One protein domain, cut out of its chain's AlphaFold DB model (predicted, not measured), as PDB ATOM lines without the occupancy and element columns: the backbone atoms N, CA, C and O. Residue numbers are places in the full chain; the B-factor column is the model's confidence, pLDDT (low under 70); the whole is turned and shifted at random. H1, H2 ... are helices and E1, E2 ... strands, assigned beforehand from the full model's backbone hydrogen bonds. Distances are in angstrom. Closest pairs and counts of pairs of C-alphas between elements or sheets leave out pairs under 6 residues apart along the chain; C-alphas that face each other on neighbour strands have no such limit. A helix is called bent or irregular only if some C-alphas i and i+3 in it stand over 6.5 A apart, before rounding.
ATOM      1  N   PRO A  23     -30.463 -18.967 230.525       62.91
ATOM      2  CA  PRO A  23     -29.660 -19.789 231.414       62.91
ATOM      3  C   PRO A  23     -29.492 -21.178 230.802       62.91
ATOM      4  O   PRO A  23     -30.469 -21.820 230.420       62.91
ATOM      5  N   THR A  24     -28.247 -21.640 230.682       67.88
ATOM      6  CA  THR A  24     -27.962 -22.967 230.138       67.88
ATOM      7  C   THR A  24     -28.591 -24.017 231.048       67.88
ATOM      8  O   THR A  24     -28.156 -24.211 232.181       67.88
ATOM      9  N   VAL A  25     -29.627 -24.697 230.559       74.62
ATOM     10  CA  VAL A  25     -30.246 -25.817 231.272       74.62
ATOM     11  C   VAL A  25     -29.350 -27.041 231.153       74.62
ATOM     12  O   VAL A  25     -28.853 -27.341 230.070       74.62
ATOM     13  N   TYR A  26     -29.169 -27.761 232.259       73.44
ATOM     14  CA  TYR A  26     -28.388 -28.994 232.304       73.44
ATOM     15  C   TYR A  26     -29.273 -30.199 232.631       73.44
ATOM     16  O   TYR A  26     -30.036 -30.183 233.608       73.44
ATOM     17  N   ILE A  27     -29.111 -31.265 231.849       72.75
ATOM     18  CA  ILE A  27     -29.686 -32.589 232.110       72.75
ATOM     19  C   ILE A  27     -28.524 -33.563 232.265       72.75
ATOM     20  O   ILE A  27     -27.675 -33.659 231.382       72.75
ATOM     21  N   ASN A  28     -28.461 -34.245 233.409       69.69
ATOM     22  CA  ASN A  28     -27.370 -35.159 233.759       69.69
ATOM     23  C   ASN A  28     -25.955 -34.585 233.489       69.69
ATOM     24  O   ASN A  28     -25.104 -35.229 232.884       69.69
ATOM     25  N   GLY A  29     -25.729 -33.318 233.858       69.69
ATOM     26  CA  GLY A  29     -24.443 -32.634 233.668       69.69
ATOM     27  C   GLY A  29     -24.132 -32.177 232.235       69.69
ATOM     28  O   GLY A  29     -23.124 -31.506 232.025       69.69
ATOM     29  N   GLN A  30     -24.993 -32.458 231.252       68.81
ATOM     30  CA  GLN A  30     -24.819 -32.015 229.867       68.81
ATOM     31  C   GLN A  30     -25.700 -30.793 229.550       68.81
ATOM     32  O   GLN A  30     -26.870 -30.771 229.948       68.81
ATOM     33  N   PRO A  31     -25.185 -29.781 228.818       72.75
ATOM     34  CA  PRO A  31     -26.003 -28.677 228.328       72.75
ATOM     35  C   PRO A  31     -27.151 -29.194 227.461       72.75
ATOM     36  O   PRO A  31     -26.923 -29.934 226.501       72.75
ATOM     37  N   PHE A  32     -28.376 -28.757 227.747       75.31
ATOM     38  CA  PHE A  32     -29.568 -29.176 227.017       75.31
ATOM     39  C   PHE A  32     -29.468 -28.856 225.527       75.31
ATOM     40  O   PHE A  32     -29.975 -29.617 224.721       75.31
ATOM     41  N   SER A  33     -28.749 -27.799 225.136       67.62
ATOM     42  CA  SER A  33     -28.492 -27.486 223.728       67.62
ATOM     43  C   SER A  33     -27.837 -28.631 222.946       67.62
ATOM     44  O   SER A  33     -28.089 -28.733 221.753       67.62
ATOM     45  N   ARG A  34     -27.047 -29.500 223.597       63.59
ATOM     46  CA  ARG A  34     -26.438 -30.690 222.972       63.59
ATOM     47  C   ARG A  34     -27.399 -31.868 222.858       63.59
ATOM     48  O   ARG A  34     -27.280 -32.661 221.937       63.59
ATOM     49  N   ILE A  35     -28.333 -31.975 223.798       66.12
ATOM     50  CA  ILE A  35     -29.334 -33.043 223.828       66.12
ATOM     51  C   ILE A  35     -30.466 -32.695 222.859       66.12
ATOM     52  O   ILE A  35     -30.904 -33.537 222.085       66.12
ATOM     53  N   ARG A  36     -30.894 -31.426 222.865       68.00
ATOM     54  CA  ARG A  36     -31.967 -30.850 222.055       68.00
ATOM     55  C   ARG A  36     -31.921 -31.381 220.631       68.00
ATOM     56  O   ARG A  36     -32.918 -31.922 220.178       68.00
ATOM     57  N   ASP A  37     -30.785 -31.260 219.958       62.50
ATOM     58  CA  ASP A  37     -30.656 -31.498 218.517       62.50
ATOM     59  C   ASP A  37     -31.027 -32.931 218.098       62.50
ATOM     60  O   ASP A  37     -31.443 -33.151 216.965       62.50
ATOM     61  N   GLN A  38     -30.956 -33.884 219.027       61.53
ATOM     62  CA  GLN A  38     -31.346 -35.280 218.812       61.53
ATOM     63  C   GLN A  38     -32.793 -35.575 219.217       61.53
ATOM     64  O   GLN A  38     -33.352 -36.596 218.831       61.53
ATOM     65  N   LEU A  39     -33.414 -34.684 219.989       67.44
ATOM     66  CA  LEU A  39     -34.788 -34.828 220.467       67.44
ATOM     67  C   LEU A  39     -35.799 -34.068 219.631       67.44
ATOM     68  O   LEU A  39     -36.962 -34.470 219.533       67.44
ATOM     69  N   THR A  40     -35.386 -32.910 219.114       67.88
ATOM     70  CA  THR A  40     -36.292 -32.061 218.357       67.88
ATOM     71  C   THR A  40     -36.645 -32.749 217.063       67.88
ATOM     72  O   THR A  40     -35.796 -33.356 216.409       67.88
ATOM     73  N   GLN A  41     -37.891 -32.586 216.654       68.12
ATOM     74  CA  GLN A  41     -38.334 -33.017 215.350       68.12
ATOM     75  C   GLN A  41     -38.970 -31.855 214.606       68.12
ATOM     76  O   GLN A  41     -39.515 -30.927 215.220       68.12
ATOM     77  N   PRO A  42     -38.903 -31.882 213.270       69.50
ATOM     78  CA  PRO A  42     -39.719 -31.002 212.467       69.50
ATOM     79  C   PRO A  42     -41.184 -31.280 212.751       69.50
ATOM     80  O   PRO A  42     -41.640 -32.421 212.783       69.50
ATOM     81  N   ILE A  43     -41.921 -30.199 212.924       76.50
ATOM     82  CA  ILE A  43     -43.357 -30.203 212.726       76.50
ATOM     83  C   ILE A  43     -43.580 -29.804 211.267       76.50
ATOM     84  O   ILE A  43     -42.981 -28.848 210.785       76.50
ATOM     85  N   PHE A  44     -44.354 -30.580 210.529       74.44
ATOM     86  CA  PHE A  44     -44.580 -30.382 209.099       74.44
ATOM     87  C   PHE A  44     -45.828 -29.554 208.883       74.44
ATOM     88  O   PHE A  44     -46.825 -29.796 209.556       74.44
ATOM     89  N   GLU A  45     -45.784 -28.623 207.936       78.31
ATOM     90  CA  GLU A  45     -46.962 -27.895 207.464       78.31
ATOM     91  C   GLU A  45     -47.604 -28.710 206.341       78.31
ATOM     92  O   GLU A  45     -47.030 -28.867 205.270       78.31
ATOM     93  N   GLY A  46     -48.772 -29.284 206.600       77.25
ATOM     94  CA  GLY A  46     -49.581 -30.004 205.630       77.25
ATOM     95  C   GLY A  46     -50.691 -29.122 205.115       77.25
ATOM     96  O   GLY A  46     -51.565 -28.740 205.887       77.25
ATOM     97  N   VAL A  47     -50.709 -28.858 203.817       76.19
ATOM     98  CA  VAL A  47     -51.798 -28.119 203.179       76.19
ATOM     99  C   VAL A  47     -52.692 -29.107 202.446       76.19
ATOM    100  O   VAL A  47     -52.210 -29.864 201.602       76.19
ATOM    101  N   TYR A  48     -53.983 -29.127 202.779       75.31
ATOM    102  CA  TYR A  48     -54.957 -29.920 202.032       75.31
ATOM    103  C   TYR A  48     -55.182 -29.311 200.645       75.31
ATOM    104  O   TYR A  48     -55.424 -28.107 200.532       75.31
ATOM    105  N   TYR A  49     -55.143 -30.143 199.606       67.12
ATOM    106  CA  TYR A  49     -55.342 -29.723 198.223       67.12
ATOM    107  C   TYR A  49     -56.276 -30.666 197.459       67.12
ATOM    108  O   TYR A  49     -55.881 -31.762 197.082       67.12
ATOM    109  N   ASP A  50     -57.500 -30.249 197.152       67.44
ATOM    110  CA  ASP A  50     -58.386 -31.039 196.288       67.44
ATOM    111  C   ASP A  50     -58.593 -30.350 194.941       67.44
ATOM    112  O   ASP A  50     -59.357 -29.384 194.843       67.44
ATOM    113  N   GLY A  51     -57.866 -30.837 193.926       65.56
ATOM    114  CA  GLY A  51     -57.983 -30.486 192.506       65.56
ATOM    115  C   GLY A  51     -57.626 -29.040 192.156       65.56
ATOM    116  O   GLY A  51     -56.669 -28.803 191.423       65.56
ATOM    117  N   SER A  52     -58.403 -28.090 192.665       58.06
ATOM    118  CA  SER A  52     -58.309 -26.640 192.451       58.06
ATOM    119  C   SER A  52     -58.573 -25.821 193.723       58.06
ATOM    120  O   SER A  52     -58.531 -24.591 193.681       58.06
ATOM    121  N   SER A  53     -58.841 -26.476 194.856       59.50
ATOM    122  CA  SER A  53     -59.170 -25.818 196.120       59.50
ATOM    123  C   SER A  53     -58.152 -26.145 197.209       59.50
ATOM    124  O   SER A  53     -57.831 -27.306 197.475       59.50
ATOM    125  N   TYR A  54     -57.641 -25.094 197.847       62.22
ATOM    126  CA  TYR A  54     -56.865 -25.212 199.075       62.22
ATOM    127  C   TYR A  54     -57.824 -25.323 200.259       62.22
ATOM    128  O   TYR A  54     -58.775 -24.546 200.362       62.22
ATOM    129  N   GLY A  55     -57.579 -26.293 201.135       66.88
ATOM    130  CA  GLY A  55     -58.334 -26.491 202.369       66.88
ATOM    131  C   GLY A  55     -57.526 -26.125 203.611       66.88
ATOM    132  O   GLY A  55     -56.809 -25.130 203.641       66.88
ATOM    133  N   ASP A  56     -57.674 -26.948 204.645       70.69
ATOM    134  CA  ASP A  56     -57.078 -26.744 205.967       70.69
ATOM    135  C   ASP A  56     -55.545 -26.840 205.984       70.69
ATOM    136  O   ASP A  56     -54.942 -27.562 205.180       70.69
ATOM    137  N   ILE A  57     -54.932 -26.205 206.989       76.12
ATOM    138  CA  ILE A  57     -53.508 -26.346 207.305       76.12
ATOM    139  C   ILE A  57     -53.341 -27.204 208.562       76.12
ATOM    140  O   ILE A  57     -53.804 -26.878 209.658       76.12
ATOM    141  N   LYS A  58     -52.604 -28.304 208.417       79.81
ATOM    142  CA  LYS A  58     -52.297 -29.239 209.493       79.81
ATOM    143  C   LYS A  58     -50.813 -29.255 209.832       79.81
ATOM    144  O   LYS A  58     -49.994 -29.635 209.012       79.81
ATOM    145  N   TYR A  59     -50.485 -28.965 211.081       80.50
ATOM    146  CA  TYR A  59     -49.169 -29.116 211.663       80.50
ATOM    147  C   TYR A  59     -49.078 -30.444 212.407       80.50
ATOM    148  O   TYR A  59     -49.937 -30.773 213.227       80.50
ATOM    149  N   THR A  60     -48.059 -31.240 212.100       76.06
ATOM    150  CA  THR A  60     -47.883 -32.567 212.705       76.06
ATOM    151  C   THR A  60     -46.421 -32.987 212.725       76.06
ATOM    152  O   THR A  60     -45.676 -32.670 211.808       76.06
ATOM    153  N   ASP A  61     -46.024 -33.746 213.739       71.75
ATOM    154  CA  ASP A  61     -44.764 -34.495 213.792       71.75
ATOM    155  C   ASP A  61     -44.839 -35.835 213.015       71.75
ATOM    156  O   ASP A  61     -43.825 -36.500 212.798       71.75
ATOM    157  N   LYS A  62     -46.038 -36.253 212.572       73.44
ATOM    158  CA  LYS A  62     -46.336 -37.592 212.022       73.44
ATOM    159  C   LYS A  62     -47.136 -37.537 210.701       73.44
ATOM    160  O   LYS A  62     -48.220 -38.122 210.603       73.44
ATOM    161  N   PRO A  63     -46.616 -36.911 209.629       69.31
ATOM    162  CA  PRO A  63     -47.363 -36.678 208.382       69.31
ATOM    163  C   PRO A  63     -47.808 -37.970 207.669       69.31
ATOM    164  O   PRO A  63     -48.901 -38.026 207.110       69.31
ATOM    165  N   ALA A  64     -47.027 -39.053 207.759       67.75
ATOM    166  CA  ALA A  64     -47.406 -40.352 207.187       67.75
ATOM    167  C   ALA A  64     -48.675 -40.939 207.833       67.75
ATOM    168  O   ALA A  64     -49.535 -41.480 207.138       67.75
ATOM    169  N   GLN A  65     -48.823 -40.788 209.156       67.38
ATOM    170  CA  GLN A  65     -50.029 -41.221 209.863       67.38
ATOM    171  C   GLN A  65     -51.232 -40.365 209.469       67.38
ATOM    172  O   GLN A  65     -52.344 -40.874 209.374       67.38
ATOM    173  N   VAL A  66     -51.019 -39.075 209.197       65.25
ATOM    174  CA  VAL A  66     -52.086 -38.191 208.719       65.25
ATOM    175  C   VAL A  66     -52.613 -38.633 207.356       65.25
ATOM    176  O   VAL A  66     -53.826 -38.769 207.209       65.25
ATOM    177  N   ASN A  67     -51.735 -38.911 206.389       65.62
ATOM    178  CA  ASN A  67     -52.157 -39.358 205.056       65.62
ATOM    179  C   ASN A  67     -52.860 -40.722 205.093       65.62
ATOM    180  O   ASN A  67     -53.892 -40.900 204.447       65.62
ATOM    181  N   SER A  68     -52.353 -41.652 205.908       60.75
ATOM    182  CA  SER A  68     -52.969 -42.969 206.097       60.75
ATOM    183  C   SER A  68     -54.360 -42.874 206.741       60.75
ATOM    184  O   SER A  68     -55.320 -43.445 206.223       60.75
ATOM    185  N   ASN A  69     -54.504 -42.095 207.819       61.88
ATOM    186  CA  ASN A  69     -55.772 -41.957 208.545       61.88
ATOM    187  C   ASN A  69     -56.837 -41.184 207.759       61.88
ATOM    188  O   ASN A  69     -58.030 -41.390 207.975       61.88
ATOM    189  N   ASN A  70     -56.423 -40.315 206.839       60.62
ATOM    190  CA  ASN A  70     -57.336 -39.547 206.005       60.62
ATOM    191  C   ASN A  70     -57.610 -40.214 204.646       60.62
ATOM    192  O   ASN A  70     -57.934 -39.511 203.701       60.62
ATOM    193  N   LYS A  71     -57.475 -41.542 204.500       58.56
ATOM    194  CA  LYS A  71     -57.800 -42.259 203.245       58.56
ATOM    195  C   LYS A  71     -57.151 -41.629 201.989       58.56
ATOM    196  O   LYS A  71     -57.821 -41.485 200.970       58.56
ATOM    197  N   ASN A  72     -55.880 -41.212 202.059       52.53
ATOM    198  CA  ASN A  72     -55.158 -40.509 200.979       52.53
ATOM    199  C   ASN A  72     -55.753 -39.157 200.548       52.53
ATOM    200  O   ASN A  72     -55.539 -38.711 199.427       52.53
ATOM    201  N   HIS A  73     -56.478 -38.469 201.424       60.28
ATOM    202  CA  HIS A  73     -56.769 -37.053 201.222       60.28
ATOM    203  C   HIS A  73     -55.456 -36.270 201.064       60.28
ATOM    204  O   HIS A  73     -54.529 -36.447 201.856       60.28
ATOM    205  N   ASN A  74     -55.397 -35.435 200.029       68.94
ATOM    206  CA  ASN A  74     -54.212 -34.778 199.470       68.94
ATOM    207  C   ASN A  74     -53.599 -33.704 200.394       68.94
ATOM    208  O   ASN A  74     -53.569 -32.519 200.064       68.94
ATOM    209  N   TYR A  75     -53.118 -34.084 201.576       73.25
ATOM    210  CA  TYR A  75     -52.233 -33.205 202.331       73.25
ATOM    211  C   TYR A  75     -50.836 -33.245 201.713       73.25
ATOM    212  O   TYR A  75     -50.154 -34.275 201.726       73.25
ATOM    213  N   HIS A  76     -50.402 -32.096 201.204       74.44
ATOM    214  CA  HIS A  76     -49.035 -31.873 200.759       74.44
ATOM    215  C   HIS A  76     -48.246 -31.276 201.916       74.44
ATOM    216  O   HIS A  76     -48.532 -30.165 202.362       74.44
ATOM    217  N   PHE A  77     -47.286 -32.043 202.429       73.25
ATOM    218  CA  PHE A  77     -46.469 -31.638 203.565       73.25
ATOM    219  C   PHE A  77     -45.166 -30.994 203.111       73.25
ATOM    220  O   PHE A  77     -44.434 -31.561 202.300       73.25
ATOM    221  N   THR A  78     -44.861 -29.841 203.694       69.69
ATOM    222  CA  THR A  78     -43.580 -29.147 203.574       69.69
ATOM    223  C   THR A  78     -42.946 -28.968 204.949       69.69
ATOM    224  O   THR A  78     -43.612 -29.052 205.988       69.69
ATOM    225  N   ASP A  79     -41.641 -28.719 204.967       69.12
ATOM    226  CA  ASP A  79     -40.926 -28.421 206.204       69.12
ATOM    227  C   ASP A  79     -41.444 -27.106 206.802       69.12
ATOM    228  O   ASP A  79     -41.599 -26.113 206.091       69.12
ATOM    229  N   SER A  80     -41.705 -27.084 208.113       73.62
ATOM    230  CA  SER A  80     -41.956 -25.822 208.811       73.62
ATOM    231  C   SER A  80     -40.645 -25.203 209.316       73.62
ATOM    232  O   SER A  80     -39.663 -25.922 209.566       73.62
ATOM    233  N   PRO A  81     -40.627 -23.875 209.537       71.31
ATOM    234  CA  PRO A  81     -39.477 -23.183 210.114       71.31
ATOM    235  C   PRO A  81     -39.295 -23.430 211.621       71.31
ATOM    236  O   PRO A  81     -38.421 -22.819 212.228       71.31
ATOM    237  N   PHE A  82     -40.098 -24.294 212.245       78.12
ATOM    238  CA  PHE A  82     -40.045 -24.560 213.680       78.12
ATOM    239  C   PHE A  82     -39.750 -26.036 213.972       78.12
ATOM    240  O   PHE A  82     -40.024 -26.951 213.187       78.12
ATOM    241  N   ARG A  83     -39.131 -26.267 215.126       78.38
ATOM    242  CA  ARG A  83     -38.915 -27.593 215.703       78.38
ATOM    243  C   ARG A  83     -39.630 -27.670 217.045       78.38
ATOM    244  O   ARG A  83     -39.624 -26.706 217.813       78.38
ATOM    245  N   ILE A  84     -40.241 -28.817 217.307       79.69
ATOM    246  CA  ILE A  84     -40.887 -29.125 218.583       79.69
ATOM    247  C   ILE A  84     -40.280 -30.400 219.150       79.69
ATOM    248  O   ILE A  84     -39.561 -31.129 218.462       79.69
ATOM    249  N   LEU A  85     -40.603 -30.694 220.397       80.81
ATOM    250  CA  LEU A  85     -40.317 -31.991 220.978       80.81
ATOM    251  C   LEU A  85     -41.473 -32.954 220.664       80.81
ATOM    252  O   LEU A  85     -42.632 -32.579 220.824       80.81
ATOM    253  N   SER A  86     -41.166 -34.166 220.188       75.62
ATOM    254  CA  SER A  86     -42.176 -35.171 219.794       75.62
ATOM    255  C   SER A  86     -43.175 -35.446 220.913       75.62
ATOM    256  O   SER A  86     -42.857 -35.325 222.091       75.62
ATOM    257  N   SER A  87     -44.370 -35.900 220.557       75.69
ATOM    258  CA  SER A  87     -45.375 -36.350 221.534       75.69
ATOM    259  C   SER A  87     -44.929 -37.558 222.384       75.69
ATOM    260  O   SER A  87     -45.447 -37.767 223.480       75.69
ATOM    261  N   ASP A  88     -43.961 -38.333 221.892       69.75
ATOM    262  CA  ASP A  88     -43.526 -39.649 222.379       69.75
ATOM    263  C   ASP A  88     -41.992 -39.813 222.396       69.75
ATOM    264  O   ASP A  88     -41.463 -40.858 222.018       69.75
ATOM    265  N   PHE A  89     -41.259 -38.770 222.793       67.38
ATOM    266  CA  PHE A  89     -39.794 -38.804 222.815       67.38
ATOM    267  C   PHE A  89     -39.227 -39.568 224.023       67.38
ATOM    268  O   PHE A  89     -39.755 -39.504 225.132       67.38
ATOM    269  N   TYR A  90     -38.082 -40.217 223.807       66.56
ATOM    270  CA  TYR A  90     -37.260 -40.839 224.844       66.56
ATOM    271  C   TYR A  90     -35.814 -40.387 224.679       66.56
ATOM    272  O   TYR A  90     -35.390 -40.042 223.580       66.56
ATOM    273  N   ILE A  91     -35.049 -40.388 225.770       63.09
ATOM    274  CA  ILE A  91     -33.648 -39.953 225.754       63.09
ATOM    275  C   ILE A  91     -32.799 -40.972 226.466       63.09
ATOM    276  O   ILE A  91     -33.155 -41.428 227.550       63.09
ATOM    277  N   ARG A  92     -31.655 -41.283 225.866       58.56
ATOM    278  CA  ARG A  92     -30.645 -42.171 226.430       58.56
ATOM    279  C   ARG A  92     -29.355 -41.381 226.593       58.56
ATOM    280  O   ARG A  92     -28.672 -41.100 225.615       58.56
ATOM    281  N   LEU A  93     -29.064 -40.968 227.823       59.00
ATOM    282  CA  LEU A  93     -27.843 -40.235 228.168       59.00
ATOM    283  C   LEU A  93     -26.764 -41.206 228.659       59.00
ATOM    284  O   LEU A  93     -27.075 -42.218 229.284       59.00
ATOM    285  N   ASN A  94     -25.495 -40.876 228.420       51.47
ATOM    286  CA  ASN A  94     -24.371 -41.651 228.949       51.47
ATOM    287  C   ASN A  94     -24.218 -41.488 230.465       51.47
ATOM    288  O   ASN A  94     -24.386 -40.387 230.990       51.47
ATOM    289  N   GLY A  95     -23.799 -42.564 231.144       47.97
ATOM    290  CA  GLY A  95     -23.309 -42.509 232.530       47.97
ATOM    291  C   GLY A  95     -24.224 -43.083 233.619       47.97
ATOM    292  O   GLY A  95     -23.924 -42.909 234.793       47.97
ATOM    293  N   GLY A  96     -25.303 -43.787 233.274       43.31
ATOM    294  CA  GLY A  96     -26.154 -44.486 234.243       43.31
ATOM    295  C   GLY A  96     -27.343 -45.146 233.554       43.31
ATOM    296  O   GLY A  96     -27.817 -44.640 232.541       43.31
ATOM    297  N   SER A  97     -27.775 -46.307 234.048       41.47
ATOM    298  CA  SER A  97     -28.759 -47.183 233.400       41.47
ATOM    299  C   SER A  97     -30.077 -46.476 233.036       41.47
ATOM    300  O   SER A  97     -30.958 -46.354 233.872       41.47
ATOM    301  N   TYR A  98     -30.226 -46.090 231.763       55.75
ATOM    302  CA  TYR A  98     -31.506 -45.911 231.057       55.75
ATOM    303  C   TYR A  98     -32.576 -45.050 231.767       55.75
ATOM    304  O   TYR A  98     -33.742 -45.434 231.843       55.75
ATOM    305  N   ASP A  99     -32.199 -43.864 232.248       55.44
ATOM    306  CA  ASP A  99     -33.130 -42.923 232.880       55.44
ATOM    307  C   ASP A  99     -34.108 -42.296 231.861       55.44
ATOM    308  O   ASP A  99     -33.723 -41.491 231.009       55.44
ATOM    309  N   CYS A 100     -35.405 -42.594 231.979       64.50
ATOM    310  CA  CYS A 100     -36.456 -41.947 231.190       64.50
ATOM    311  C   CYS A 100     -36.651 -40.492 231.703       64.50
ATOM    312  O   CYS A 100     -37.434 -40.233 232.611       64.50
ATOM    313  N   LYS A 101     -35.909 -39.518 231.147       71.88
ATOM    314  CA  LYS A 101     -35.877 -38.102 231.600       71.88
ATOM    315  C   LYS A 101     -36.951 -37.185 230.998       71.88
ATOM    316  O   LYS A 101     -36.797 -35.964 231.024       71.88
ATOM    317  N   MET A 102     -38.023 -37.751 230.444       77.44
ATOM    318  CA  MET A 102     -39.079 -36.994 229.758       77.44
ATOM    319  C   MET A 102     -39.653 -35.888 230.656       77.44
ATOM    320  O   MET A 102     -39.600 -34.713 230.293       77.44
ATOM    321  N   ASP A 103     -40.100 -36.251 231.860       80.12
ATOM    322  CA  ASP A 103     -40.703 -35.313 232.816       80.12
ATOM    323  C   ASP A 103     -39.693 -34.296 233.357       80.12
ATOM    324  O   ASP A 103     -40.012 -33.115 233.505       80.12
ATOM    325  N   GLU A 104     -38.448 -34.726 233.599       80.56
ATOM    326  CA  GLU A 104     -37.367 -33.833 234.029       80.56
ATOM    327  C   GLU A 104     -37.118 -32.741 232.980       80.56
ATOM    328  O   GLU A 104     -36.945 -31.573 233.324       80.56
ATOM    329  N   ILE A 105     -37.145 -33.099 231.697       80.81
ATOM    330  CA  ILE A 105     -36.936 -32.157 230.596       80.81
ATOM    331  C   ILE A 105     -38.135 -31.259 230.392       80.81
ATOM    332  O   ILE A 105     -37.945 -30.052 230.263       80.81
ATOM    333  N   ILE A 106     -39.352 -31.806 230.416       83.44
ATOM    334  CA  ILE A 106     -40.575 -31.000 230.360       83.44
ATOM    335  C   ILE A 106     -40.540 -29.940 231.465       83.44
ATOM    336  O   ILE A 106     -40.715 -28.753 231.186       83.44
ATOM    337  N   SER A 107     -40.211 -30.345 232.692       84.88
ATOM    338  CA  SER A 107     -40.118 -29.450 233.844       84.88
ATOM    339  C   SER A 107     -38.997 -28.411 233.701       84.88
ATOM    340  O   SER A 107     -39.256 -27.204 233.734       84.88
ATOM    341  N   LYS A 108     -37.749 -28.843 233.477       84.38
ATOM    342  CA  LYS A 108     -36.581 -27.945 233.419       84.38
ATOM    343  C   LYS A 108     -36.617 -26.989 232.232       84.38
ATOM    344  O   LYS A 108     -36.197 -25.840 232.362       84.38
ATOM    345  N   CYS A 109     -37.141 -27.434 231.093       80.50
ATOM    346  CA  CYS A 109     -37.286 -26.604 229.904       80.50
ATOM    347  C   CYS A 109     -38.569 -25.768 229.883       80.50
ATOM    348  O   CYS A 109     -38.737 -24.971 228.961       80.50
ATOM    349  N   GLY A 110     -39.455 -25.910 230.877       86.00
ATOM    350  CA  GLY A 110     -40.735 -25.201 230.908       86.00
ATOM    351  C   GLY A 110     -41.588 -25.511 229.677       86.00
ATOM    352  O   GLY A 110     -42.142 -24.595 229.056       86.00
ATOM    353  N   LEU A 111     -41.619 -26.785 229.280       87.00
ATOM    354  CA  LEU A 111     -42.376 -27.223 228.118       87.00
ATOM    355  C   LEU A 111     -43.850 -27.393 228.476       87.00
ATOM    356  O   LEU A 111     -44.203 -27.873 229.550       87.00
ATOM    357  N   ILE A 112     -44.703 -27.016 227.537       89.81
ATOM    358  CA  ILE A 112     -46.151 -27.164 227.585       89.81
ATOM    359  C   ILE A 112     -46.601 -27.958 226.356       89.81
ATOM    360  O   ILE A 112     -45.938 -27.915 225.314       89.81
ATOM    361  N   PRO A 113     -47.699 -28.715 226.452       90.69
ATOM    362  CA  PRO A 113     -48.204 -29.458 225.312       90.69
ATOM    363  C   PRO A 113     -48.708 -28.509 224.217       90.69
ATOM    364  O   PRO A 113     -49.283 -27.462 224.497       90.69
ATOM    365  N   LEU A 114     -48.520 -28.898 222.960       90.00
ATOM    366  CA  LEU A 114     -49.196 -28.319 221.806       90.00
ATOM    367  C   LEU A 114     -50.231 -29.322 221.317       90.00
ATOM    368  O   LEU A 114     -49.901 -30.421 220.859       90.00
ATOM    369  N   TYR A 115     -51.489 -28.928 221.393       89.81
ATOM    370  CA  TYR A 115     -52.613 -29.736 220.971       89.81
ATOM    371  C   TYR A 115     -53.203 -29.226 219.665       89.81
ATOM    372  O   TYR A 115     -53.167 -28.032 219.364       89.81
ATOM    373  N   SER A 116     -53.810 -30.147 218.926       87.31
ATOM    374  CA  SER A 116     -54.685 -29.851 217.799       87.31
ATOM    375  C   SER A 116     -56.088 -30.402 218.050       87.31
ATOM    376  O   SER A 116     -56.247 -31.483 218.627       87.31
ATOM    377  N   TYR A 117     -57.111 -29.670 217.617       85.88
ATOM    378  CA  TYR A 117     -58.504 -30.112 217.675       85.88
ATOM    379  C   TYR A 117     -59.287 -29.606 216.463       85.88
ATOM    380  O   TYR A 117     -58.951 -28.580 215.871       85.88
ATOM    381  N   LYS A 118     -60.339 -30.342 216.088       81.25
ATOM    382  CA  LYS A 118     -61.245 -29.958 215.000       81.25
ATOM    383  C   LYS A 118     -62.400 -29.128 215.557       81.25
ATOM    384  O   LYS A 118     -63.243 -29.674 216.279       81.25
ATOM    385  N   ASP A 119     -62.457 -27.854 215.189       78.06
ATOM    386  CA  ASP A 119     -63.539 -26.953 215.600       78.06
ATOM    387  C   ASP A 119     -64.876 -27.422 214.993       78.06
ATOM    388  O   ASP A 119     -64.940 -27.794 213.824       78.06
ATOM    389  N   SER A 120     -65.946 -27.507 215.793       75.94
ATOM    390  CA  SER A 120     -67.278 -27.945 215.307       75.94
ATOM    391  C   SER A 120     -67.955 -26.905 214.448       75.94
ATOM    392  O   SER A 120     -68.775 -27.256 213.602       75.94
ATOM    393  N   ARG A 121     -67.647 -25.637 214.693       74.69
ATOM    394  CA  ARG A 121     -68.343 -24.505 214.090       74.69
ATOM    395  C   ARG A 121     -67.908 -24.295 212.647       74.69
ATOM    396  O   ARG A 121     -68.596 -23.601 211.907       74.69
ATOM    397  N   TYR A 122     -66.795 -24.910 212.251       71.44
ATOM    398  CA  TYR A 122     -66.138 -24.660 210.982       71.44
ATOM    399  C   TYR A 122     -65.769 -25.966 210.284       71.44
ATOM    400  O   TYR A 122     -65.177 -26.879 210.866       71.44
ATOM    401  N   GLN A 123     -66.165 -26.079 209.019       64.88
ATOM    402  CA  GLN A 123     -65.867 -27.266 208.231       64.88
ATOM    403  C   GLN A 123     -64.387 -27.260 207.844       64.88
ATOM    404  O   GLN A 123     -63.905 -26.306 207.245       64.88
ATOM    405  N   ASN A 124     -63.697 -28.364 208.146       62.69
ATOM    406  CA  ASN A 124     -62.294 -28.591 207.782       62.69
ATOM    407  C   ASN A 124     -61.335 -27.549 208.374       62.69
ATOM    408  O   ASN A 124     -60.487 -27.021 207.666       62.69
ATOM    409  N   SER A 125     -61.486 -27.275 209.670       70.00
ATOM    410  CA  SER A 125     -60.646 -26.326 210.397       70.00
ATOM    411  C   SER A 125     -59.974 -26.985 211.594       70.00
ATOM    412  O   SER A 125     -60.640 -27.360 212.570       70.00
ATOM    413  N   LEU A 126     -58.652 -27.111 211.537       79.81
ATOM    414  CA  LEU A 126     -57.830 -27.584 212.636       79.81
ATOM    415  C   LEU A 126     -57.254 -26.383 213.385       79.81
ATOM    416  O   LEU A 126     -56.609 -25.494 212.827       79.81
ATOM    417  N   MET A 127     -57.515 -26.362 214.684       84.19
ATOM    418  CA  MET A 127     -57.112 -25.298 215.590       84.19
ATOM    419  C   MET A 127     -56.027 -25.808 216.533       84.19
ATOM    420  O   MET A 127     -56.019 -26.988 216.891       84.19
ATOM    421  N   TYR A 128     -55.142 -24.908 216.966       87.25
ATOM    422  CA  TYR A 128     -54.052 -25.226 217.894       87.25
ATOM    423  C   TYR A 128     -54.175 -24.444 219.192       87.25
ATOM    424  O   TYR A 128     -54.456 -23.237 219.193       87.25
ATOM    425  N   VAL A 129     -53.921 -25.145 220.292       88.88
ATOM    426  CA  VAL A 129     -53.952 -24.622 221.661       88.88
ATOM    427  C   VAL A 129     -52.819 -25.231 222.473       88.88
ATOM    428  O   VAL A 129     -52.363 -26.336 222.183       88.88
ATOM    429  N   THR A 130     -52.366 -24.503 223.486       89.75
ATOM    430  CA  THR A 130     -51.343 -24.970 224.429       89.75
ATOM    431  C   THR A 130     -51.932 -25.415 225.771       89.75
ATOM    432  O   THR A 130     -51.223 -25.961 226.615       89.75
ATOM    433  N   SER A 131     -53.243 -25.237 225.948       87.69
ATOM    434  CA  SER A 131     -54.042 -25.833 227.013       87.69
ATOM    435  C   SER A 131     -55.346 -26.384 226.437       87.69
ATOM    436  O   SER A 131     -55.976 -25.787 225.568       87.69
ATOM    437  N   ASP A 132     -55.757 -27.541 226.935       81.25
ATOM    438  CA  ASP A 132     -57.080 -28.121 226.714       81.25
ATOM    439  C   ASP A 132     -58.218 -27.225 227.238       81.25
ATOM    440  O   ASP A 132     -59.304 -27.198 226.660       81.25
ATOM    441  N   LEU A 133     -57.962 -26.427 228.278       85.12
ATOM    442  CA  LEU A 133     -58.915 -25.456 228.821       85.12
ATOM    443  C   LEU A 133     -59.258 -24.340 227.824       85.12
ATOM    444  O   LEU A 133     -60.375 -23.812 227.866       85.12
ATOM    445  N   ASP A 134     -58.342 -24.034 226.901       84.38
ATOM    446  CA  ASP A 134     -58.532 -23.035 225.845       84.38
ATOM    447  C   ASP A 134     -59.410 -23.553 224.692       84.38
ATOM    448  O   ASP A 134     -59.769 -22.795 223.786       84.38
ATOM    449  N   VAL A 135     -59.776 -24.842 224.702       84.50
ATOM    450  CA  VAL A 135     -60.725 -25.405 223.738       84.50
ATOM    451  C   VAL A 135     -62.139 -24.902 224.071       84.50
ATOM    452  O   VAL A 135     -62.577 -25.005 225.228       84.50
ATOM    453  N   PRO A 136     -62.891 -24.384 223.078       81.44
ATOM    454  CA  PRO A 136     -64.284 -23.990 223.251       81.44
ATOM    455  C   PRO A 136     -65.109 -25.108 223.884       81.44
ATOM    456  O   PRO A 136     -64.962 -26.270 223.516       81.44
ATOM    457  N   VAL A 137     -66.027 -24.766 224.794       81.75
ATOM    458  CA  VAL A 137     -66.841 -25.751 225.538       81.75
ATOM    459  C   VAL A 137     -67.537 -26.754 224.611       81.75
ATOM    460  O   VAL A 137     -67.559 -27.945 224.907       81.75
ATOM    461  N   VAL A 138     -68.023 -26.289 223.457       78.75
ATOM    462  CA  VAL A 138     -68.672 -27.118 222.422       78.75
ATOM    463  C   VAL A 138     -67.764 -28.206 221.832       78.75
ATOM    464  O   VAL A 138     -68.258 -29.212 221.329       78.75
ATOM    465  N   ASP A 139     -66.447 -28.031 221.919       80.56
ATOM    466  CA  ASP A 139     -65.434 -28.930 221.369       80.56
ATOM    467  C   ASP A 139     -64.623 -29.667 222.444       80.56
ATOM    468  O   ASP A 139     -63.860 -30.567 222.102       80.56
ATOM    469  N   ARG A 140     -64.802 -29.362 223.739       77.75
ATOM    470  CA  ARG A 140     -64.037 -29.994 224.836       77.75
ATOM    471  C   ARG A 140     -64.226 -31.506 224.930       77.75
ATOM    472  O   ARG A 140     -63.301 -32.214 225.301       77.75
ATOM    473  N   ASN A 141     -65.402 -32.003 224.549       74.25
ATOM    474  CA  ASN A 141     -65.697 -33.440 224.545       74.25
ATOM    475  C   ASN A 141     -65.154 -34.164 223.301       74.25
ATOM    476  O   ASN A 141     -65.333 -35.373 223.156       74.25
ATOM    477  N   LYS A 142     -64.533 -33.442 222.360       75.44
ATOM    478  CA  LYS A 142     -63.952 -34.042 221.162       75.44
ATOM    479  C   LYS A 142     -62.543 -34.548 221.423       75.44
ATOM    480  O   LYS A 142     -61.842 -34.115 222.330       75.44
ATOM    481  N   LYS A 143     -62.097 -35.438 220.538       77.69
ATOM    482  CA  LYS A 143     -60.729 -35.946 220.540       77.69
ATOM    483  C   LYS A 143     -59.735 -34.822 220.234       77.69
ATOM    484  O   LYS A 143     -59.606 -34.391 219.087       77.69
ATOM    485  N   ILE A 144     -59.008 -34.399 221.260       85.38
ATOM    486  CA  ILE A 144     -57.821 -33.554 221.145       85.38
ATOM    487  C   ILE A 144     -56.629 -34.451 220.781       85.38
ATOM    488  O   ILE A 144     -56.509 -35.575 221.272       85.38
ATOM    489  N   THR A 145     -55.753 -33.983 219.893       84.69
ATOM    490  CA  THR A 145     -54.543 -34.713 219.484       84.69
ATOM    491  C   THR A 145     -53.302 -33.951 219.928       84.69
ATOM    492  O   THR A 145     -53.076 -32.828 219.476       84.69
ATOM    493  N   LEU A 146     -52.491 -34.567 220.794       85.94
ATOM    494  CA  LEU A 146     -51.168 -34.055 221.155       85.94
ATOM    495  C   LEU A 146     -50.261 -34.093 219.923       85.94
ATOM    496  O   LEU A 146     -50.032 -35.158 219.354       85.94
ATOM    497  N   VAL A 147     -49.760 -32.927 219.528       85.44
ATOM    498  CA  VAL A 147     -48.792 -32.783 218.436       85.44
ATOM    499  C   VAL A 147     -47.370 -32.932 218.973       85.44
ATOM    500  O   VAL A 147     -46.531 -33.552 218.335       85.44
ATOM    501  N   GLY A 148     -47.103 -32.394 220.161       85.56
ATOM    502  CA  GLY A 148     -45.797 -32.455 220.808       85.56
ATOM    503  C   GLY A 148     -45.710 -31.472 221.967       85.56
ATOM    504  O   GLY A 148     -46.734 -30.992 222.447       85.56
ATOM    505  N   TYR A 149     -44.493 -31.153 222.391       86.69
ATOM    506  CA  TYR A 149     -44.228 -30.184 223.450       86.69
ATOM    507  C   TYR A 149     -43.454 -28.983 222.902       86.69
ATOM    508  O   TYR A 149     -42.508 -29.123 222.121       86.69
ATOM    509  N   VAL A 150     -43.876 -27.794 223.323       87.19
ATOM    510  CA  VAL A 150     -43.313 -26.488 222.956       87.19
ATOM    511  C   VAL A 150     -42.909 -25.739 224.216       87.19
ATOM    512  O   VAL A 150     -43.362 -26.077 225.303       87.19
ATOM    513  N   ALA A 151     -42.065 -24.720 224.112       85.44
ATOM    514  CA  ALA A 151     -41.637 -23.977 225.290       85.44
ATOM    515  C   ALA A 151     -42.590 -22.807 225.587       85.44
ATOM    516  O   ALA A 151     -42.939 -22.030 224.693       85.44
ATOM    517  N   LYS A 152     -42.988 -22.650 226.858       80.69
ATOM    518  CA  LYS A 152     -43.714 -21.453 227.328       80.69
ATOM    519  C   LYS A 152     -42.789 -20.240 227.439       80.69
ATOM    520  O   LYS A 152     -43.206 -19.103 227.254       80.69
ATOM    521  N   GLU A 153     -41.524 -20.502 227.750       77.44
ATOM    522  CA  GLU A 153     -40.490 -19.512 228.031       77.44
ATOM    523  C   GLU A 153     -39.154 -19.955 227.431       77.44
ATOM    524  O   GLU A 153     -38.946 -21.105 227.055       77.44
ATOM    525  N   GLN A 154     -38.196 -19.040 227.390       75.69
ATOM    526  CA  GLN A 154     -36.922 -19.203 226.694       75.69
ATOM    527  C   GLN A 154     -35.887 -19.877 227.595       75.69
ATOM    528  O   GLN A 154     -34.806 -19.343 227.811       75.69
ATOM    529  N   ARG A 155     -36.238 -21.019 228.192       74.88
ATOM    530  CA  ARG A 155     -35.381 -21.684 229.187       74.88
ATOM    531  C   ARG A 155     -34.333 -22.590 228.554       74.88
ATOM    532  O   ARG A 155     -33.202 -22.613 229.004       74.88
ATOM    533  N   CYS A 156     -34.680 -23.296 227.482       74.06
ATOM    534  CA  CYS A 156     -33.836 -24.344 226.896       74.06
ATOM    535  C   CYS A 156     -33.120 -23.967 225.582       74.06
ATOM    536  O   CYS A 156     -32.804 -24.836 224.770       74.06
ATOM    537  N   GLY A 157     -32.806 -22.680 225.393       60.81
ATOM    538  CA  GLY A 157     -31.972 -22.187 224.286       60.81
ATOM    539  C   GLY A 157     -32.733 -21.679 223.051       60.81
ATOM    540  O   GLY A 157     -33.938 -21.442 223.118       60.81
ATOM    541  N   ALA A 158     -31.982 -21.452 221.956       61.59
ATOM    542  CA  ALA A 158     -32.369 -20.675 220.765       61.59
ATOM    543  C   ALA A 158     -33.784 -20.988 220.250       61.59
ATOM    544  O   ALA A 158     -34.133 -22.138 219.957       61.59
ATOM    545  N   LYS A 159     -34.585 -19.926 220.184       70.94
ATOM    546  CA  LYS A 159     -36.039 -19.942 220.065       70.94
ATOM    547  C   LYS A 159     -36.472 -19.250 218.775       70.94
ATOM    548  O   LYS A 159     -35.937 -18.203 218.424       70.94
ATOM    549  N   VAL A 160     -37.537 -19.751 218.174       80.12
ATOM    550  CA  VAL A 160     -38.380 -18.973 217.270       80.12
ATOM    551  C   VAL A 160     -39.632 -18.619 218.057       80.12
ATOM    552  O   VAL A 160     -40.335 -19.509 218.534       80.12
ATOM    553  N   GLU A 161     -39.904 -17.329 218.237       85.31
ATOM    554  CA  GLU A 161     -41.227 -16.895 218.694       85.31
ATOM    555  C   GLU A 161     -42.227 -17.223 217.584       85.31
ATOM    556  O   GLU A 161     -42.016 -16.832 216.435       85.31
ATOM    557  N   VAL A 162     -43.264 -17.999 217.899       85.19
ATOM    558  CA  VAL A 162     -44.277 -18.428 216.935       85.19
ATOM    559  C   VAL A 162     -45.573 -17.695 217.230       85.19
ATOM    560  O   VAL A 162     -46.096 -17.750 218.345       85.19
ATOM    561  N   ASP A 163     -46.114 -17.051 216.206       85.06
ATOM    562  CA  ASP A 163     -47.426 -16.435 216.242       85.06
ATOM    563  C   ASP A 163     -48.473 -17.400 215.694       85.06
ATOM    564  O   ASP A 163     -48.264 -18.105 214.699       85.06
ATOM    565  N   LYS A 164     -49.644 -17.380 216.328       81.81
ATOM    566  CA  LYS A 164     -50.845 -18.019 215.801       81.81
ATOM    567  C   LYS A 164     -51.639 -17.005 214.998       81.81
ATOM    568  O   LYS A 164     -52.009 -15.954 215.523       81.81
ATOM    569  N   ILE A 165     -51.933 -17.354 213.755       77.94
ATOM    570  CA  ILE A 165     -52.799 -16.595 212.861       77.94
ATOM    571  C   ILE A 165     -54.066 -17.413 212.646       77.94
ATOM    572  O   ILE A 165     -54.001 -18.513 212.107       77.94
ATOM    573  N   VAL A 166     -55.212 -16.860 213.030       75.88
ATOM    574  CA  VAL A 166     -56.518 -17.369 212.592       75.88
ATOM    575  C   VAL A 166     -56.955 -16.546 211.392       75.88
ATOM    576  O   VAL A 166     -57.005 -15.321 211.494       75.88
ATOM    577  N   VAL A 167     -57.238 -17.197 210.266       71.94
ATOM    578  CA  VAL A 167     -57.613 -16.524 209.014       71.94
ATOM    579  C   VAL A 167     -59.026 -16.906 208.618       71.94
ATOM    580  O   VAL A 167     -59.274 -18.094 208.468       71.94
ATOM    581  N   ASN A 168     -59.867 -15.901 208.324       68.75
ATOM    582  CA  ASN A 168     -61.273 -15.978 207.875       68.75
ATOM    583  C   ASN A 168     -62.310 -16.113 209.014       68.75
ATOM    584  O   ASN A 168     -62.040 -16.683 210.060       68.75
ATOM    585  N   TYR A 169     -63.517 -15.581 208.795       56.00
ATOM    586  CA  TYR A 169     -64.668 -15.611 209.709       56.00
ATOM    587  C   TYR A 169     -65.652 -16.758 209.404       56.00
ATOM    588  O   TYR A 169     -66.306 -17.263 210.312       56.00
ATOM    589  N   ARG A 170     -65.766 -17.179 208.131       61.00
ATOM    590  CA  ARG A 170     -66.739 -18.210 207.702       61.00
ATOM    591  C   ARG A 170     -66.179 -19.633 207.741       61.00
ATOM    592  O   ARG A 170     -66.897 -20.536 208.139       61.00
ATOM    593  N   ASN A 171     -64.911 -19.804 207.368       63.69
ATOM    594  CA  ASN A 171     -64.153 -21.056 207.475       63.69
ATOM    595  C   ASN A 171     -62.741 -20.720 207.991       63.69
ATOM    596  O   ASN A 171     -61.806 -20.645 207.189       63.69
ATOM    597  N   PRO A 172     -62.594 -20.388 209.285       68.44
ATOM    598  CA  PRO A 172     -61.316 -20.072 209.875       68.44
ATOM    599  C   PRO A 172     -60.395 -21.277 209.815       68.44
ATOM    600  O   PRO A 172     -60.791 -22.367 210.203       68.44
ATOM    601  N   TYR A 173     -59.149 -21.086 209.428       72.19
ATOM    602  CA  TYR A 173     -58.096 -22.066 209.684       72.19
ATOM    603  C   TYR A 173     -56.992 -21.393 210.498       72.19
ATOM    604  O   TYR A 173     -56.869 -20.161 210.512       72.19
ATOM    605  N   THR A 174     -56.204 -22.198 211.211       77.25
ATOM    606  CA  THR A 174     -55.077 -21.688 211.993       77.25
ATOM    607  C   THR A 174     -53.756 -21.972 211.292       77.25
ATOM    608  O   THR A 174     -53.443 -23.119 210.983       77.25
ATOM    609  N   ARG A 175     -52.934 -20.933 211.127       80.56
ATOM    610  CA  ARG A 175     -51.539 -21.042 210.698       80.56
ATOM    611  C   ARG A 175     -50.591 -20.709 211.848       80.56
ATOM    612  O   ARG A 175     -50.843 -19.775 212.611       80.56
ATOM    613  N   LEU A 176     -49.495 -21.454 211.949       82.62
ATOM    614  CA  LEU A 176     -48.397 -21.191 212.875       82.62
ATOM    615  C   LEU A 176     -47.246 -20.593 212.069       82.62
ATOM    616  O   LEU A 176     -46.793 -21.200 211.100       82.62
ATOM    617  N   ILE A 177     -46.792 -19.393 212.426       80.62
ATOM    618  CA  ILE A 177     -45.732 -18.703 211.682       80.62
ATOM    619  C   ILE A 177     -44.656 -18.149 212.621       80.62
ATOM    620  O   ILE A 177     -44.971 -17.763 213.745       80.62
ATOM    621  N   PRO A 178     -43.392 -18.045 212.183       81.19
ATOM    622  CA  PRO A 178     -42.392 -17.275 212.912       81.19
ATOM    623  C   PRO A 178     -42.829 -15.815 213.067       81.19
ATOM    624  O   PRO A 178     -43.269 -15.195 212.097       81.19
ATOM    625  N   HIS A 179     -42.633 -15.240 214.252       79.19
ATOM    626  CA  HIS A 179     -42.929 -13.836 214.548       79.19
ATOM    627  C   HIS A 179     -42.184 -12.878 213.600       79.19
ATOM    628  O   HIS A 179     -42.717 -11.858 213.168       79.19
ATOM    629  N   SER A 180     -40.964 -13.232 213.190       74.44
ATOM    630  CA  SER A 180     -40.174 -12.466 212.216       74.44
ATOM    631  C   SER A 180     -40.708 -12.542 210.779       74.44
ATOM    632  O   SER A 180     -40.414 -11.661 209.975       74.44
ATOM    633  N   ALA A 181     -41.510 -13.559 210.446       68.19
ATOM    634  CA  ALA A 181     -42.067 -13.791 209.109       68.19
ATOM    635  C   ALA A 181     -43.514 -13.284 208.963       68.19
ATOM    636  O   ALA A 181     -44.177 -13.551 207.960       68.19
ATOM    637  N   VAL A 182     -44.013 -12.521 209.941       61.78
ATOM    638  CA  VAL A 182     -45.374 -11.954 209.959       61.78
ATOM    639  C   VAL A 182     -45.655 -11.079 208.727       61.78
ATOM    640  O   VAL A 182     -46.815 -10.922 208.359       61.78
ATOM    641  N   THR A 183     -44.639 -10.551 208.045       54.25
ATOM    642  CA  THR A 183     -44.783  -9.766 206.807       54.25
ATOM    643  C   THR A 183     -44.896 -10.609 205.524       54.25
ATOM    644  O   THR A 183     -45.392 -10.096 204.526       54.25
ATOM    645  N   GLN A 184     -44.545 -11.904 205.533       51.53
ATOM    646  CA  GLN A 184     -44.690 -12.836 204.391       51.53
ATOM    647  C   GLN A 184     -46.018 -13.622 204.440       51.53
ATOM    648  O   GLN A 184     -46.094 -14.810 204.135       51.53
ATOM    649  N   GLN A 185     -47.088 -12.944 204.865       51.44
ATOM    650  CA  GLN A 185     -48.365 -13.530 205.301       51.44
ATOM    651  C   GLN A 185     -49.177 -14.256 204.226       51.44
ATOM    652  O   GLN A 185     -50.135 -14.963 204.545       51.44
ATOM    653  N   TYR A 186     -48.775 -14.124 202.972       50.59
ATOM    654  CA  TYR A 186     -49.451 -14.724 201.846       50.59
ATOM    655  C   TYR A 186     -48.671 -15.974 201.462       50.59
ATOM    656  O   TYR A 186     -47.733 -15.926 200.671       50.59
ATOM    657  N   GLY A 187     -49.058 -17.122 202.029       46.66
ATOM    658  CA  GLY A 187     -48.763 -18.389 201.355       46.66
ATOM    659  C   GLY A 187     -49.191 -18.296 199.879       46.66
ATOM    660  O   GLY A 187     -50.004 -17.425 199.552       46.66
ATOM    661  N   PRO A 188     -48.686 -19.163 198.988       42.91
ATOM    662  CA  PRO A 188     -48.771 -18.979 197.534       42.91
ATOM    663  C   PRO A 188     -50.179 -18.753 196.940       42.91
ATOM    664  O   PRO A 188     -50.261 -18.409 195.770       42.91
ATOM    665  N   ASN A 189     -51.274 -18.871 197.708       45.84
ATOM    666  CA  ASN A 189     -52.642 -18.606 197.246       45.84
ATOM    667  C   ASN A 189     -53.525 -17.672 198.106       45.84
ATOM    668  O   ASN A 189     -54.735 -17.636 197.898       45.84
ATOM    669  N   TYR A 190     -52.982 -16.844 199.008       49.31
ATOM    670  CA  TYR A 190     -53.809 -15.864 199.756       49.31
ATOM    671  C   TYR A 190     -54.044 -14.525 199.040       49.31
ATOM    672  O   TYR A 190     -54.627 -13.616 199.621       49.31
ATOM    673  N   MET A 191     -53.656 -14.414 197.766       39.53
ATOM    674  CA  MET A 191     -53.876 -13.213 196.947       39.53
ATOM    675  C   MET A 191     -55.331 -13.028 196.464       39.53
ATOM    676  O   MET A 191     -55.609 -12.038 195.799       39.53
ATOM    677  N   TYR A 192     -56.268 -13.934 196.787       40.78
ATOM    678  CA  TYR A 192     -57.632 -13.913 196.222       40.78
ATOM    679  C   TYR A 192     -58.766 -13.537 197.190       40.78
ATOM    680  O   TYR A 192     -59.917 -13.464 196.763       40.78
ATOM    681  N   PHE A 193     -58.485 -13.266 198.469       43.62
ATOM    682  CA  PHE A 193     -59.506 -12.780 199.404       43.62
ATOM    683  C   PHE A 193     -59.240 -11.322 199.773       43.62
ATOM    684  O   PHE A 193     -58.212 -11.004 200.368       43.62
ATOM    685  N   ASN A 194     -60.191 -10.451 199.429       42.16
ATOM    686  CA  ASN A 194     -60.219  -9.059 199.865       42.16
ATOM    687  C   ASN A 194     -60.367  -9.039 201.398       42.16
ATOM    688  O   ASN A 194     -61.455  -9.247 201.923       42.16
ATOM    689  N   GLU A 195     -59.238  -8.851 202.080       50.41
ATOM    690  CA  GLU A 195     -59.078  -8.619 203.520       50.41
ATOM    691  C   GLU A 195     -59.480  -9.779 204.455       50.41
ATOM    692  O   GLU A 195     -60.573  -9.805 205.027       50.41
ATOM    693  N   PRO A 196     -58.579 -10.751 204.698       52.19
ATOM    694  CA  PRO A 196     -58.776 -11.702 205.783       52.19
ATOM    695  C   PRO A 196     -58.811 -10.979 207.137       52.19
ATOM    696  O   PRO A 196     -57.879 -10.258 207.494       52.19
ATOM    697  N   TYR A 197     -59.840 -11.244 207.947       57.03
ATOM    698  CA  TYR A 197     -59.743 -10.987 209.383       57.03
ATOM    699  C   TYR A 197     -58.682 -11.928 209.947       57.03
ATOM    700  O   TYR A 197     -58.872 -13.149 209.970       57.03
ATOM    701  N   ILE A 198     -57.547 -11.350 210.335       60.12
ATOM    702  CA  ILE A 198     -56.430 -12.073 210.924       60.12
ATOM    703  C   ILE A 198     -56.406 -11.785 212.420       60.12
ATOM    704  O   ILE A 198     -55.981 -10.707 212.843       60.12
ATOM    705  N   GLN A 199     -56.772 -12.771 213.235       66.06
ATOM    706  CA  GLN A 199     -56.485 -12.700 214.663       66.06
ATOM    707  C   GLN A 199     -55.053 -13.181 214.898       66.06
ATOM    708  O   GLN A 199     -54.773 -14.381 214.845       66.06
ATOM    709  N   LYS A 200     -54.141 -12.231 215.133       69.19
ATOM    710  CA  LYS A 200     -52.741 -12.508 215.480       69.19
ATOM    711  C   LYS A 200     -52.621 -12.633 216.990       69.19
ATOM    712  O   LYS A 200     -52.937 -11.696 217.716       69.19
ATOM    713  N   THR A 201     -52.141 -13.777 217.459       74.88
ATOM    714  CA  THR A 201     -51.704 -13.930 218.850       74.88
ATOM    715  C   THR A 201     -50.188 -13.847 218.862       74.88
ATOM    716  O   THR A 201     -49.528 -14.820 218.494       74.88
ATOM    717  N   LYS A 202     -49.655 -12.673 219.221       78.19
ATOM    718  CA  LYS A 202     -48.210 -12.474 219.364       78.19
ATOM    719  C   LYS A 202     -47.671 -13.405 220.451       78.19
ATOM    720  O   LYS A 202     -48.236 -13.433 221.544       78.19
ATOM    721  N   GLY A 203     -46.595 -14.128 220.156       74.56
ATOM    722  CA  GLY A 203     -45.907 -14.961 221.143       74.56
ATOM    723  C   GLY A 203     -46.763 -16.120 221.644       74.56
ATOM    724  O   GLY A 203     -46.759 -16.424 222.836       74.56
ATOM    725  N   PHE A 204     -47.517 -16.752 220.741       84.75
ATOM    726  CA  PHE A 204     -48.402 -17.871 221.066       84.75
ATOM    727  C   PHE A 204     -47.652 -19.023 221.761       84.75
ATOM    728  O   PHE A 204     -48.159 -19.579 222.735       84.75
ATOM    729  N   PHE A 205     -46.443 -19.352 221.300       86.69
ATOM    730  CA  PHE A 205     -45.468 -20.173 222.030       86.69
ATOM    731  C   PHE A 205     -44.053 -19.964 221.466       86.69
ATOM    732  O   PHE A 205     -43.867 -19.299 220.444       86.69
ATOM    733  N   TYR A 206     -43.050 -20.572 222.107       85.19
ATOM    734  CA  TYR A 206     -41.688 -20.643 221.584       85.19
ATOM    735  C   TYR A 206     -41.389 -22.032 221.015       85.19
ATOM    736  O   TYR A 206     -41.506 -23.050 221.704       85.19
ATOM    737  N   ALA A 207     -40.995 -22.064 219.745       80.50
ATOM    738  CA  ALA A 207     -40.411 -23.234 219.103       80.50
ATOM    739  C   ALA A 207     -38.885 -23.155 219.146       80.50
ATOM    740  O   ALA A 207     -38.318 -22.119 219.487       80.50
ATOM    741  N   TRP A 208     -38.211 -24.228 218.749       78.25
ATOM    742  CA  TRP A 208     -36.763 -24.213 218.568       78.25
ATOM    743  C   TRP A 208     -36.382 -23.861 217.128       78.25
ATOM    744  O   TRP A 208     -37.045 -24.293 216.179       78.25
ATOM    745  N   GLU A 209     -35.311 -23.076 216.981       68.75
ATOM    746  CA  GLU A 209     -34.711 -22.780 215.676       68.75
ATOM    747  C   GLU A 209     -34.136 -24.057 215.043       68.75
ATOM    748  O   GLU A 209     -33.451 -24.824 215.729       68.75
ATOM    749  N   PRO A 210     -34.361 -24.298 213.739       61.47
ATOM    750  CA  PRO A 210     -33.617 -25.308 213.005       61.47
ATOM    751  C   PRO A 210     -32.138 -24.903 212.962       61.47
ATOM    752  O   PRO A 210     -31.781 -23.885 212.374       61.47
ATOM    753  N   ILE A 211     -31.255 -25.694 213.566       51.78
ATOM    754  CA  ILE A 211     -29.816 -25.402 213.547       51.78
ATOM    755  C   ILE A 211     -29.254 -25.915 212.233       51.78
ATOM    756  O   ILE A 211     -28.932 -27.092 212.097       51.78
ATOM    757  N   GLY A 212     -29.213 -25.038 211.233       44.59
ATOM    758  CA  GLY A 212     -28.463 -25.243 209.991       44.59
ATOM    759  C   GLY A 212     -28.895 -26.418 209.110       44.59
ATOM    760  O   GLY A 212     -28.272 -26.647 208.079       44.59
ATOM    761  N   ASN A 213     -29.941 -27.165 209.471       47.38
ATOM    762  CA  ASN A 213     -30.319 -28.371 208.756       47.38
ATOM    763  C   ASN A 213     -31.491 -28.099 207.805       47.38
ATOM    764  O   ASN A 213     -32.657 -28.151 208.194       47.38
ATOM    765  N   THR A 214     -31.145 -27.808 206.551       49.44
ATOM    766  CA  THR A 214     -32.043 -27.705 205.387       49.44
ATOM    767  C   THR A 214     -32.376 -29.071 204.774       49.44
ATOM    768  O   THR A 214     -32.918 -29.137 203.670       49.44
ATOM    769  N   LYS A 215     -32.020 -30.176 205.450       53.78
ATOM    770  CA  LYS A 215     -32.362 -31.538 205.023       53.78
ATOM    771  C   LYS A 215     -33.862 -31.651 204.768       53.78
ATOM    772  O   LYS A 215     -34.661 -31.146 205.547       53.78
ATOM    773  N   SER A 216     -34.224 -32.370 203.707       53.47
ATOM    774  CA  SER A 216     -35.620 -32.662 203.386       53.47
ATOM    775  C   SER A 216     -36.289 -33.497 204.482       53.47
ATOM    776  O   SER A 216     -35.621 -34.240 205.215       53.47
ATOM    777  N   PHE A 217     -37.625 -33.451 204.541       52.12
ATOM    778  CA  PHE A 217     -38.456 -34.313 205.390       52.12
ATOM    779  C   PHE A 217     -37.951 -35.765 205.489       52.12
ATOM    780  O   PHE A 217     -37.846 -36.329 206.580       52.12
TER     781      PHE A 217
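Overview. This is residues 23 to 217 of the 250 residues of an uncharacterized protein of Parastrongyloides trichosuri (UniProt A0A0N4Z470). A six-stranded sheet is curled and folded back on itself, its strands E2 E1 facing E6 E4 E5 across the bent strand E3, and a small three-stranded sheet, E8 E7 E9, packs on it as the second layer of a sandwich. Short helices H2 and H3 lie on one face of the large sheet, and H1 only grazes it. The 195 printed residues include three named helices and nine named strands, in the order H1 E1 E2 H2 E3 H3 E4 E5 E6 E7 E8 E9. The sheets run E2 E1 E3 E6 E4 E5 and E8 E7 E9, both antiparallel; the class is mixed, helices and strands. The whole is compact, with a radius of gyration of the C-alphas of 17.5 A, and elongated, spanning 57 by 35 by 33 A.

Arrangement. H1, residues 32 to 39, only grazes the six-stranded sheet, with its residues 36 to 39; the closest C-alphas of H1 and E3, residues 75 to 86, are those of Leu 39 and Leu 85, 6.2 A apart. E1, residues 40 to 50, and E2, residues 53 to 60, form a hairpin, with N 46 and O 58 at 2.7 A. E1 also pairs with E3, N 45 and O 78 at 2.9 A. H2, residues 63 to 69, has a height over the sheet of 9.0 A. E3 bends by 101 degrees at residue 83, and its N 85 is 3.0 A from O 149 of E6, residues 145 to 151. H3, residues 102 to 109, lies over E6 on the same face as H2, along the strands at 17 degrees on the local plane. E4, residues 111 to 118, pairs with E6, N 114 and O 148 at 2.8 A, and forms a hairpin with E5, residues 126 to 129, N 115 and O 129 at 2.8 A. E2, H2, E3 and E3, H3, E4 are split strand-helix-strand units, another strand standing between their two strands, with right-handed crossovers. E7, residues 159 to 167, forms a hairpin with E8, residues 173 to 178, N 163 and O 177 at 2.8 A, and pairs with E9, residues 198 to 208, N 160 and O 207 at 2.8 A. Across the sandwich, the closest C-alphas of E3 and E9, Arg 83 and Trp 208, are 4.9 A apart. Every O i to N i+4 pair is within hydrogen-bond range in H2 and H3, and 2 of 4 in H1.

Along the chain. H1 begins at C-alpha 32 (-29.568, -29.176, 227.017). E1 is 31.2 A long, E7 24.5 A and E9 24.3 A, which ends at C-alpha 208 (-36.763, -24.213, 218.568).

Size, cuts and confidence. The C-alphas farthest apart, Gly 96 and Asn 194, are 60.0 A apart. The printed part has no cut. E3 to H3, E5 to E6 and E8 to E9 are long links. Mean pLDDT of the printed part is 70.7, with 87 residues under 70, among them 181 to 200.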